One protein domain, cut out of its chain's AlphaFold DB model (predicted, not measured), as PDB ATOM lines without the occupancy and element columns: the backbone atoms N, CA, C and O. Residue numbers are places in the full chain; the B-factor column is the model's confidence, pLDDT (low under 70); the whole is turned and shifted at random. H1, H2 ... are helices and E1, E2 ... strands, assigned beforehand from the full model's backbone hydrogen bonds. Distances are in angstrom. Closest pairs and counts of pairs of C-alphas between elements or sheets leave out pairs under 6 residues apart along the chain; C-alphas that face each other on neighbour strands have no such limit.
ATOM      1  N   LYS A   2     155.314 143.818  98.670       38.16
ATOM      2  CA  LYS A   2     156.563 144.232  97.995       38.16
ATOM      3  C   LYS A   2     156.232 145.313  96.951       38.16
ATOM      4  O   LYS A   2     155.650 145.015  95.914       38.16
ATOM      5  N   ARG A   3     156.542 146.582  97.243       47.56
ATOM      6  CA  ARG A   3     156.284 147.725  96.346       47.56
ATOM      7  C   ARG A   3     157.374 147.798  95.274       47.56
ATOM      8  O   ARG A   3     158.438 148.357  95.521       47.56
ATOM      9  N   ARG A   4     157.126 147.247  94.083       48.78
ATOM     10  CA  ARG A   4     157.995 147.475  92.915       48.78
ATOM     11  C   ARG A   4     157.685 148.853  92.331       48.78
ATOM     12  O   ARG A   4     156.606 149.063  91.788       48.78
ATOM     13  N   ILE A   5     158.633 149.781  92.433       52.28
ATOM     14  CA  ILE A   5     158.589 151.062  91.721       52.28
ATOM     15  C   ILE A   5     159.311 150.838  90.390       52.28
ATOM     16  O   ILE A   5     160.535 150.777  90.349       52.28
ATOM     17  N   ALA A   6     158.561 150.644  89.305       50.88
ATOM     18  CA  ALA A   6     159.143 150.657  87.966       50.88
ATOM     19  C   ALA A   6     159.444 152.118  87.590       50.88
ATOM     20  O   ALA A   6     158.525 152.912  87.378       50.88
ATOM     21  N   GLY A   7     160.725 152.486  87.603       44.59
ATOM     22  CA  GLY A   7     161.206 153.821  87.245       44.59
ATOM     23  C   GLY A   7     161.129 154.109  85.741       44.59
ATOM     24  O   GLY A   7     161.095 153.190  84.929       44.59
ATOM     25  N   LEU A   8     161.130 155.409  85.413       41.41
ATOM     26  CA  LEU A   8     161.318 156.034  84.086       41.41
ATOM     27  C   LEU A   8     160.143 156.091  83.086       41.41
ATOM     28  O   LEU A   8     160.342 156.543  81.966       41.41
ATOM     29  N   GLY A   9     158.903 155.748  83.461       52.09
ATOM     30  CA  GLY A   9     157.755 155.831  82.528       52.09
ATOM     31  C   GLY A   9     156.526 156.614  83.002       52.09
ATOM     32  O   GLY A   9     155.508 156.646  82.307       52.09
ATOM     33  N   SER A  10     156.542 157.184  84.212       54.03
ATOM     34  CA  SER A  10     155.330 157.756  84.819       54.03
ATOM     35  C   SER A  10     155.276 159.280  84.894       54.03
ATOM     36  O   SER A  10     154.229 159.793  85.286       54.03
ATOM     37  N   LEU A  11     156.338 160.005  84.516       65.06
ATOM     38  CA  LEU A  11     156.415 161.470  84.670       65.06
ATOM     39  C   LEU A  11     155.946 161.922  86.075       65.06
ATOM     40  O   LEU A  11     155.131 162.827  86.202       65.06
ATOM     41  N   GLY A  12     156.346 161.194  87.127       71.50
ATOM     42  CA  GLY A  12     155.962 161.490  88.517       71.50
ATOM     43  C   GLY A  12     154.573 161.005  88.960       71.50
ATOM     44  O   GLY A  12     154.211 161.181  90.121       71.50
ATOM     45  N   HIS A  13     153.791 160.351  88.097       81.00
ATOM     46  CA  HIS A  13     152.466 159.854  88.474       81.00
ATOM     47  C   HIS A  13     152.560 158.511  89.215       81.00
ATOM     48  O   HIS A  13     153.170 157.569  88.692       81.00
ATOM     49  N   PRO A  14     151.934 158.370  90.398       87.94
ATOM     50  CA  PRO A  14     151.954 157.111  91.129       87.94
ATOM     51  C   PRO A  14     151.197 156.026  90.358       87.94
ATOM     52  O   PRO A  14     150.186 156.290  89.704       87.94
ATOM     53  N   ARG A  15     151.687 154.788  90.443       88.06
ATOM     54  CA  ARG A  15     151.012 153.601  89.912       88.06
ATOM     55  C   ARG A  15     150.980 152.522  90.980       88.06
ATOM     56  O   ARG A  15     151.999 152.256  91.613       88.06
ATOM     57  N   ILE A  16     149.818 151.917  91.170       91.12
ATOM     58  CA  ILE A  16     149.599 150.836  92.129       91.12
ATOM     59  C   ILE A  16     149.113 149.622  91.346       91.12
ATOM     60  O   ILE A  16     148.214 149.735  90.514       91.12
ATOM     61  N   LEU A  17     149.724 148.470  91.606       92.50
ATOM     62  CA  LEU A  17     149.338 147.188  91.032       92.50
ATOM     63  C   LEU A  17     148.562 146.390  92.078       92.50
ATOM     64  O   LEU A  17     149.059 146.184  93.185       92.50
ATOM     65  N   ALA A  18     147.380 145.914  91.706       92.56
ATOM     66  CA  ALA A  18     146.622 144.936  92.469       92.56
ATOM     67  C   ALA A  18     146.630 143.601  91.719       92.56
ATOM     68  O   ALA A  18     146.338 143.554  90.523       92.56
ATOM     69  N   LEU A  19     146.971 142.531  92.435       94.06
ATOM     70  CA  LEU A  19     146.926 141.152  91.963       94.06
ATOM     71  C   LEU A  19     145.952 140.383  92.851       94.06
ATOM     72  O   LEU A  19     145.952 140.571  94.067       94.06
ATOM     73  N   SER A  20     145.127 139.541  92.248       93.50
ATOM     74  CA  SER A  20     144.154 138.711  92.953       93.50
ATOM     75  C   SER A  20     143.882 137.435  92.157       93.50
ATOM     76  O   SER A  20     144.302 137.321  91.003       93.50
ATOM     77  N   SER A  21     143.184 136.484  92.764       94.62
ATOM     78  CA  SER A  21     142.603 135.331  92.087       94.62
ATOM     79  C   SER A  21     141.083 135.355  92.252       94.62
ATOM     80  O   SER A  21     140.568 135.742  93.299       94.62
ATOM     81  N   TRP A  22     140.361 134.968  91.206       91.38
ATOM     82  CA  TRP A  22     138.903 134.877  91.197       91.38
ATOM     83  C   TRP A  22     138.488 133.707  90.310       91.38
ATOM     84  O   TRP A  22     138.965 133.615  89.180       91.38
ATOM     85  N   GLU A  23     137.655 132.803  90.834       94.50
ATOM     86  CA  GLU A  23     137.179 131.601  90.123       94.50
ATOM     87  C   GLU A  23     138.315 130.804  89.443       94.50
ATOM     88  O   GLU A  23     138.224 130.389  88.291       94.50
ATOM     89  N   GLY A  24     139.450 130.649  90.136       93.31
ATOM     90  CA  GLY A  24     140.619 129.922  89.621       93.31
ATOM     91  C   GLY A  24     141.491 130.688  88.614       93.31
ATOM     92  O   GLY A  24     142.530 130.172  88.208       93.31
ATOM     93  N   ALA A  25     141.141 131.924  88.247       91.31
ATOM     94  CA  ALA A  25     141.917 132.761  87.334       91.31
ATOM     95  C   ALA A  25     142.659 133.894  88.063       91.31
ATOM     96  O   ALA A  25     142.147 134.478  89.018       91.31
ATOM     97  N   PHE A  26     143.852 134.258  87.585       92.19
ATOM     98  CA  PHE A  26     144.574 135.435  88.078       92.19
ATOM     99  C   PHE A  26     144.048 136.718  87.434       92.19
ATOM    100  O   PHE A  26     143.925 136.821  86.215       92.19
ATOM    101  N   ILE A  27     143.800 137.731  88.260       92.56
ATOM    102  CA  ILE A  27     143.373 139.061  87.833       92.56
ATOM    103  C   ILE A  27     144.431 140.079  88.244       92.56
ATOM    104  O   ILE A  27     144.849 140.132  89.402       92.56
ATOM    105  N   ALA A  28     144.813 140.940  87.300       93.88
ATOM    106  CA  ALA A  28     145.707 142.064  87.535       93.88
ATOM    107  C   ALA A  28     145.045 143.398  87.151       93.88
ATOM    108  O   ALA A  28     144.417 143.536  86.095       93.88
ATOM    109  N   ARG A  29     145.192 144.404  88.017       94.06
ATOM    110  CA  ARG A  29     144.690 145.770  87.805       94.06
ATOM    111  C   ARG A  29     145.778 146.793  88.098       94.06
ATOM    112  O   ARG A  29     146.451 146.705  89.120       94.06
ATOM    113  N   GLU A  30     145.901 147.798  87.240       93.44
ATOM    114  CA  GLU A  30     146.729 148.979  87.498       93.44
ATOM    115  C   GLU A  30     145.825 150.156  87.862       93.44
ATOM    116  O   GLU A  30     144.906 150.475  87.109       93.44
ATOM    117  N   ALA A  31     146.121 150.830  88.970       94.50
ATOM    118  CA  ALA A  31     145.621 152.162  89.274       94.50
ATOM    119  C   ALA A  31     146.724 153.184  88.976       94.50
ATOM    120  O   ALA A  31     147.759 153.206  89.642       94.50
ATOM    121  N   LYS A  32     146.512 154.030  87.968       91.94
ATOM    122  CA  LYS A  32     147.411 155.123  87.591       91.94
ATOM    123  C   LYS A  32     146.853 156.448  88.101       91.94
ATOM    124  O   LYS A  32     145.730 156.812  87.761       91.94
ATOM    125  N   GLY A  33     147.658 157.184  88.858       91.50
ATOM    126  CA  GLY A  33     147.349 158.555  89.239       91.50
ATOM    127  C   GLY A  33     147.240 159.437  87.995       91.50
ATOM    128  O   GLY A  33     148.104 159.387  87.118       91.50
ATOM    129  N   ILE A  34     146.180 160.231  87.913       89.31
ATOM    130  CA  ILE A  34     145.935 161.211  86.853       89.31
ATOM    131  C   ILE A  34     145.920 162.625  87.437       89.31
ATOM    132  O   ILE A  34     145.746 162.830  88.643       89.31
ATOM    133  N   ARG A  35     146.175 163.608  86.580       85.19
ATOM    134  CA  ARG A  35     146.228 165.031  86.917       85.19
ATOM    135  C   ARG A  35     145.388 165.818  85.927       85.19
ATOM    136  O   ARG A  35     144.969 165.287  84.896       85.19
ATOM    137  N   THR A  36     145.125 167.063  86.284       84.31
ATOM    138  CA  THR A  36     144.471 168.031  85.413       84.31
ATOM    139  C   THR A  36     145.271 168.205  84.124       84.31
ATOM    140  O   THR A  36     146.476 167.948  84.060       84.31
ATOM    141  N   SER A  37     144.574 168.576  83.051       81.06
ATOM    142  CA  SER A  37     145.213 168.809  81.757       81.06
ATOM    143  C   SER A  37     146.202 169.970  81.853       81.06
ATOM    144  O   SER A  37     145.884 170.999  82.445       81.06
ATOM    145  N   ALA A  38     147.348 169.863  81.176       83.06
ATOM    146  CA  ALA A  38     148.286 170.980  81.023       83.06
ATOM    147  C   ALA A  38     147.630 172.217  80.375       83.06
ATOM    148  O   ALA A  38     148.081 173.338  80.579       83.06
ATOM    149  N   TRP A  39     146.532 172.030  79.634       82.81
ATOM    150  CA  TRP A  39     145.738 173.134  79.097       82.81
ATOM    151  C   TRP A  39     145.066 173.974  80.192       82.81
ATOM    152  O   TRP A  39     144.991 175.190  80.049       82.81
ATOM    153  N   ALA A  40     144.606 173.348  81.283       82.69
ATOM    154  CA  ALA A  40     144.038 174.071  82.421       82.69
ATOM    155  C   ALA A  40     145.116 174.925  83.102       82.69
ATOM    156  O   ALA A  40     144.891 176.109  83.326       82.69
ATOM    157  N   TRP A  41     146.316 174.360  83.289       81.12
ATOM    158  CA  TRP A  41     147.483 175.101  83.775       81.12
ATOM    159  C   TRP A  41     147.837 176.290  82.870       81.12
ATOM    160  O   TRP A  41     147.965 177.408  83.350       81.12
ATOM    161  N   TYR A  42     147.916 176.083  81.551       85.50
ATOM    162  CA  TYR A  42     148.213 177.159  80.594       85.50
ATOM    163  C   TYR A  42     147.175 178.294  80.615       85.50
ATOM    164  O   TYR A  42     147.490 179.438  80.295       85.50
ATOM    165  N   LYS A  43     145.923 177.983  80.963       85.69
ATOM    166  CA  LYS A  43     144.828 178.955  81.053       85.69
ATOM    167  C   LYS A  43     144.675 179.591  82.435       85.69
ATOM    168  O   LYS A  43     143.678 180.276  82.631       85.69
ATOM    169  N   ASP A  44     145.614 179.349  83.353       81.44
ATOM    170  CA  ASP A  44     145.521 179.727  84.771       81.44
ATOM    171  C   ASP A  44     144.174 179.320  85.394       81.44
ATOM    172  O   ASP A  44     143.585 179.987  86.242       81.44
ATOM    173  N   ASN A  45     143.631 178.205  84.904       77.94
ATOM    174  CA  ASN A  45     142.389 177.664  85.397       77.94
ATOM    175  C   ASN A  45     142.735 176.701  86.531       77.94
ATOM    176  O   ASN A  45     143.258 175.610  86.293       77.94
ATOM    177  N   SER A  46     142.422 177.111  87.760       64.38
ATOM    178  CA  SER A  46     142.616 176.319  88.976       64.38
ATOM    179  C   SER A  46     141.696 175.097  89.068       64.38
ATOM    180  O   SER A  46     141.717 174.399  90.079       64.38
ATOM    181  N   ALA A  47     140.892 174.813  88.034       65.81
ATOM    182  CA  ALA A  47     140.009 173.662  88.002       65.81
ATOM    183  C   ALA A  47     140.783 172.359  88.258       65.81
ATOM    184  O   ALA A  47     141.469 171.831  87.381       65.81
ATOM    185  N   GLU A  48     140.567 171.786  89.444       71.75
ATOM    186  CA  GLU A  48     140.908 170.399  89.788       71.75
ATOM    187  C   GLU A  48     140.102 169.379  88.964       71.75
ATOM    188  O   GLU A  48     140.338 168.170  89.032       71.75
ATOM    189  N   GLU A  49     139.137 169.864  88.172       80.56
ATOM    190  CA  GLU A  49     138.206 169.046  87.418       80.56
ATOM    191  C   GLU A  49     138.930 168.156  86.400       80.56
ATOM    192  O   GLU A  49     139.621 168.594  85.475       80.56
ATOM    193  N   LEU A  50     138.720 166.852  86.552       85.31
ATOM    194  CA  LEU A  50     139.222 165.844  85.637       85.31
ATOM    195  C   LEU A  50     138.164 165.505  84.590       85.31
ATOM    196  O   LEU A  50     137.171 164.832  84.863       85.31
ATOM    197  N   TYR A  51     138.428 165.878  83.340       84.25
ATOM    198  CA  TYR A  51     137.512 165.600  82.230       84.25
ATOM    199  C   TYR A  51     137.546 164.151  81.731       84.25
ATOM    200  O   TYR A  51     136.653 163.751  80.990       84.25
ATOM    201  N   GLY A  52     138.539 163.347  82.132       86.62
ATOM    202  CA  GLY A  52     138.746 161.992  81.601       86.62
ATOM    203  C   GLY A  52     137.528 161.077  81.759       86.62
ATOM    204  O   GLY A  52     137.105 160.445  80.794       86.62
ATOM    205  N   ALA A  53     136.911 161.066  82.945       88.62
ATOM    206  CA  ALA A  53     135.719 160.259  83.201       88.62
ATOM    207  C   ALA A  53     134.521 160.712  82.352       88.62
ATOM    208  O   ALA A  53     133.803 159.875  81.809       88.62
ATOM    209  N   ARG A  54     134.316 162.029  82.210       88.25
ATOM    210  CA  ARG A  54     133.249 162.595  81.370       88.25
ATOM    211  C   ARG A  54     133.462 162.216  79.905       88.25
ATOM    212  O   ARG A  54     132.549 161.692  79.281       88.25
ATOM    213  N   LEU A  55     134.681 162.413  79.407       87.50
ATOM    214  CA  LEU A  55     135.073 162.165  78.023       87.50
ATOM    215  C   LEU A  55     134.906 160.689  77.633       87.50
ATOM    216  O   LEU A  55     134.313 160.393  76.604       87.50
ATOM    217  N   VAL A  56     135.343 159.748  78.479       88.69
ATOM    218  CA  VAL A  56     135.147 158.307  78.223       88.69
ATOM    219  C   VAL A  56     133.672 157.905  78.296       88.69
ATOM    220  O   VAL A  56     133.241 157.013  77.567       88.69
ATOM    221  N   ASN A  57     132.880 158.549  79.156       88.94
ATOM    222  CA  ASN A  57     131.475 158.193  79.324       88.94
ATOM    223  C   ASN A  57     130.544 158.763  78.257       88.94
ATOM    224  O   ASN A  57     129.493 158.153  78.040       88.94
ATOM    225  N   SER A  58     130.901 159.886  77.631       89.88
ATOM    226  CA  SER A  58     130.102 160.513  76.577       89.88
ATOM    227  C   SER A  58     130.561 160.166  75.159       89.88
ATOM    228  O   SER A  58     129.828 160.449  74.216       89.88
ATOM    229  N   ALA A  59     131.741 159.560  74.993       90.88
ATOM    230  CA  ALA A  59     132.280 159.161  73.694       90.88
ATOM    231  C   ALA A  59     131.336 158.235  72.905       90.88
ATOM    232  O   ALA A  59     130.699 157.343  73.469       90.88
ATOM    233  N   ILE A  60     131.310 158.408  71.580       91.12
ATOM    234  CA  ILE A  60     130.513 157.583  70.661       91.12
ATOM    235  C   ILE A  60     131.329 156.345  70.264       91.12
ATOM    236  O   ILE A  60     131.917 156.287  69.190       91.12
ATOM    237  N   ARG A  61     131.432 155.376  71.176       89.50
ATOM    238  CA  ARG A  61     132.205 154.131  71.010       89.50
ATOM    239  C   ARG A  61     131.691 153.045  71.949       89.50
ATOM    240  O   ARG A  61     130.985 153.330  72.918       89.50
ATOM    241  N   VAL A  62     132.134 151.809  71.738       90.38
ATOM    242  CA  VAL A  62     131.979 150.752  72.746       90.38
ATOM    243  C   VAL A  62     132.852 151.090  73.957       90.38
ATOM    244  O   VAL A  62     134.061 151.295  73.838       90.38
ATOM    245  N   LYS A  63     132.240 151.168  75.142       87.62
ATOM    246  CA  LYS A  63     132.966 151.435  76.389       87.62
ATOM    247  C   LYS A  63     133.813 150.226  76.765       87.62
ATOM    248  O   LYS A  63     133.320 149.102  76.757       87.62
ATOM    249  N   ASP A  64     135.057 150.468  77.174       87.94
ATOM    250  CA  ASP A  64     135.858 149.423  77.810       87.94
ATOM    251  C   ASP A  64     135.250 149.123  79.196       87.94
ATOM    252  O   ASP A  64     135.275 149.995  80.076       87.94
ATOM    253  N   PRO A  65     134.704 147.914  79.429       89.38
ATOM    254  CA  PRO A  65     134.032 147.583  80.685       89.38
ATOM    255  C   PRO A  65     134.992 147.544  81.881       89.38
ATOM    256  O   PRO A  65     134.553 147.554  83.029       89.38
ATOM    257  N   CYS A  66     136.298 147.491  81.627       91.38
ATOM    258  CA  CYS A  66     137.354 147.334  82.611       91.38
ATOM    259  C   CYS A  66     138.148 148.604  82.901       91.38
ATOM    260  O   CYS A  66     139.034 148.557  83.760       91.38
ATOM    261  N   VAL A  67     137.819 149.709  82.236       91.94
ATOM    262  CA  VAL A  67     138.309 151.039  82.588       91.94
ATOM    263  C   VAL A  67     137.345 151.686  83.580       91.94
ATOM    264  O   VAL A  67     136.127 151.731  83.380       91.94
ATOM    265  N   ARG A  68     137.897 152.184  84.685       93.50
ATOM    266  CA  ARG A  68     137.166 152.911  85.725       93.50
ATOM    267  C   ARG A  68     137.961 154.132  86.156       93.50
ATOM    268  O   ARG A  68     139.183 154.082  86.260       93.50
ATOM    269  N   PHE A  69     137.253 155.212  86.446       93.50
ATOM    270  CA  PHE A  69     137.821 156.399  87.073       93.50
ATOM    271  C   PHE A  69     137.344 156.456  88.527       93.50
ATOM    272  O   PHE A  69     136.179 156.169  88.802       93.50
ATOM    273  N   HIS A  70     138.243 156.791  89.448       92.19
ATOM    274  CA  HIS A  70     137.956 156.966  90.872       92.19
ATOM    275  C   HIS A  70     138.758 158.158  91.394       92.19
ATOM    276  O   HIS A  70     139.967 158.053  91.603       92.19
ATOM    277  N   GLY A  71     138.107 159.315  91.544       90.25
ATOM    278  CA  GLY A  71     138.797 160.576  91.824       90.25
ATOM    279  C   GLY A  71     139.947 160.803  90.836       90.25
ATOM    280  O   GLY A  71     139.755 160.771  89.622       90.25
ATOM    281  N   HIS A  72     141.166 160.934  91.362       90.50
ATOM    282  CA  HIS A  72     142.395 161.115  90.582       90.50
ATOM    283  C   HIS A  72     143.075 159.805  90.165       90.50
ATOM    284  O   HIS A  72     144.283 159.790  89.921       90.50
ATOM    285  N   TRP A  73     142.329 158.705  90.064       93.06
ATOM    286  CA  TRP A  73     142.854 157.406  89.656       93.06
ATOM    287  C   TRP A  73     142.133 156.867  88.427       93.06
ATOM    288  O   TRP A  73     140.909 156.775  88.384       93.06
ATOM    289  N   LEU A  74     142.924 156.455  87.441       93.88
ATOM    290  CA  LEU A  74     142.495 155.613  86.335       93.88
ATOM    291  C   LEU A  74     142.825 154.163  86.679       93.88
ATOM    292  O   LEU A  74     143.998 153.802  86.763       93.88
ATOM    293  N   VAL A  75     141.801 153.338  86.846       94.81
ATOM    294  CA  VAL A  75     141.929 151.901  87.079       94.81
ATOM    295  C   VAL A  75     141.665 151.158  85.776       94.81
ATOM    296  O   VAL A  75     140.654 151.396  85.112       94.81
ATOM    297  N   ARG A  76     142.566 150.250  85.405       93.25
ATOM    298  CA  ARG A  76     142.464 149.433  84.188       93.25
ATOM    299  C   ARG A  76     142.910 147.999  84.421       93.25
ATOM    300  O   ARG A  76     143.624 147.701  85.377       93.25
ATOM    301  N   ARG A  77     142.479 147.105  83.531       93.75
ATOM    302  CA  ARG A  77     142.979 145.726  83.462       93.75
ATOM    303  C   ARG A  77     144.436 145.721  83.011       93.75
ATOM    304  O   ARG A  77     144.804 146.501  82.137       93.75
ATOM    305  N   LEU A  78     145.234 144.833  83.589       90.50
ATOM    306  CA  LEU A  78     146.473 144.379  82.975       90.50
ATOM    307  C   LEU A  78     146.234 142.965  82.465       90.50
ATOM    308  O   LEU A  78     145.875 142.079  83.237       90.50
ATOM    309  N   ALA A  79     146.391 142.786  81.164       87.31
ATOM    310  CA  ALA A  79     146.228 141.515  80.483       87.31
ATOM    311  C   ALA A  79     147.158 141.493  79.255       87.31
ATOM    312  O   ALA A  79     147.551 142.569  78.797       87.31
ATOM    313  N   PRO A  80     147.548 140.312  78.744       83.12
ATOM    314  CA  PRO A  80     148.486 140.205  77.620       83.12
ATOM    315  C   PRO A  80     148.024 140.945  76.352       83.12
ATOM    316  O   PRO A  80     148.834 141.522  75.628       83.12
ATOM    317  N   ASP A  81     146.713 140.979  76.128       84.56
ATOM    318  CA  ASP A  81     146.028 141.683  75.040       84.56
ATOM    319  C   ASP A  81     145.864 143.195  75.292       84.56
ATOM    320  O   ASP A  81     145.620 143.960  74.363       84.56
TER     321      ASP A  81
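AT A GLANCE: This is residues 2 to 81 of the 140 residues of an uncharacterized protein of Acidobacteria bacterium (UniProt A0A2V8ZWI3). A strongly twisted, all-antiparallel sheet is made of two hairpins of unequal length: the long hairpin E1 and E2 reaches well past the short hairpin E3 and E4, which pairs with the later part of E2. Beyond the far end of E2 the chain makes a wide loop holding the small helix H1, away from the sheet, and comes back to H2, which only grazes the sheet at its E3 edge; residues 57 to 63, from the end of H2 onward, stick out. The printed part has 80 residues, with four named strands and two named helices in the order E1, E2, H1, H2, E3, E4, and the sheet's order is E1, E2, E4, E3. The class is mixed, helices and strands, with under half of the residues, 38, in named elements. The whole is loose, with a radius of gyration of the C-alphas of 15.2 A, and the C-alphas span 49 by 34 by 20 A.

HOW THE PARTS SIT: E1, residues 15 to 22, is an edge strand and forms a hairpin with E2, residues 25 to 33, through a tight link of 2 residues. They are antiparallel, with 160 degrees between their directions; N 18 and O 29 are 2.9 A apart and N 27 and O 20 are 2.8 A apart, both within hydrogen-bond range. E4, residues 73 to 78, is the other neighbour of E2, antiparallel at 150 degrees. Across this pair N 32 and O 74 are 2.8 A apart, within hydrogen-bond range, and the C-alphas of Ala 31 and Val 75, which face each other, are 4.3 A apart. E3, residues 68 to 70, is the second edge strand and forms a hairpin with E4, antiparallel at 148 degrees, with N 75 and O 68 within hydrogen-bond range at 2.8 A. H2, residues 52 to 58, is on the sheet but only grazes it, with its residues 52 to 56; its closest C-alphas to E3 are those of Ala 53 and Phe 69, 5.9 A apart. H1, residues 38 to 42, is not on the sheet, and it is apart from H2. E2, H1, H2 and E3 form a split strand-helix-strand unit, two strands that run the same way with helices between them along the chain and E4 between them in the sheet; its crossover is right-handed. In H1 and H2 every O i to N i+4 pair is within hydrogen-bond range.

IN THESE COORDINATES: Residues 2 to 14 hold no named element. E1 begins at C-alpha 15 at (151.012, 153.601, 89.912) and is 22.3 A long from first to last C-alpha. E2, residues 25 to 33, is the longest strand, 26.4 A, ending at C-alpha 33 at (147.349, 158.555, 89.239). H1, residues 38 to 42, is short, and H2, residues 52 to 58, measures 10.1 A. E3 has three residues, 68 to 70. E4, residues 73 to 78, is 15.1 A long and ends at C-alpha 78 at (146.473, 144.379, 82.975).

THE WHOLE: The two C-alphas farthest apart are those of Gly 24 and Asp 44, at 50.3 A, and the first and last printed C-alphas, of Lys 2 and Asp 81, are 25.4 A apart. The printed part has no cut, and no link between named elements is long; those from H1 to H2 and from H2 to E3 are short, with 9 residues each. The mean pLDDT of the printed part is 83.1, and the model's confidence is low, under 70, at residues 2 to 11 and 46 to 47.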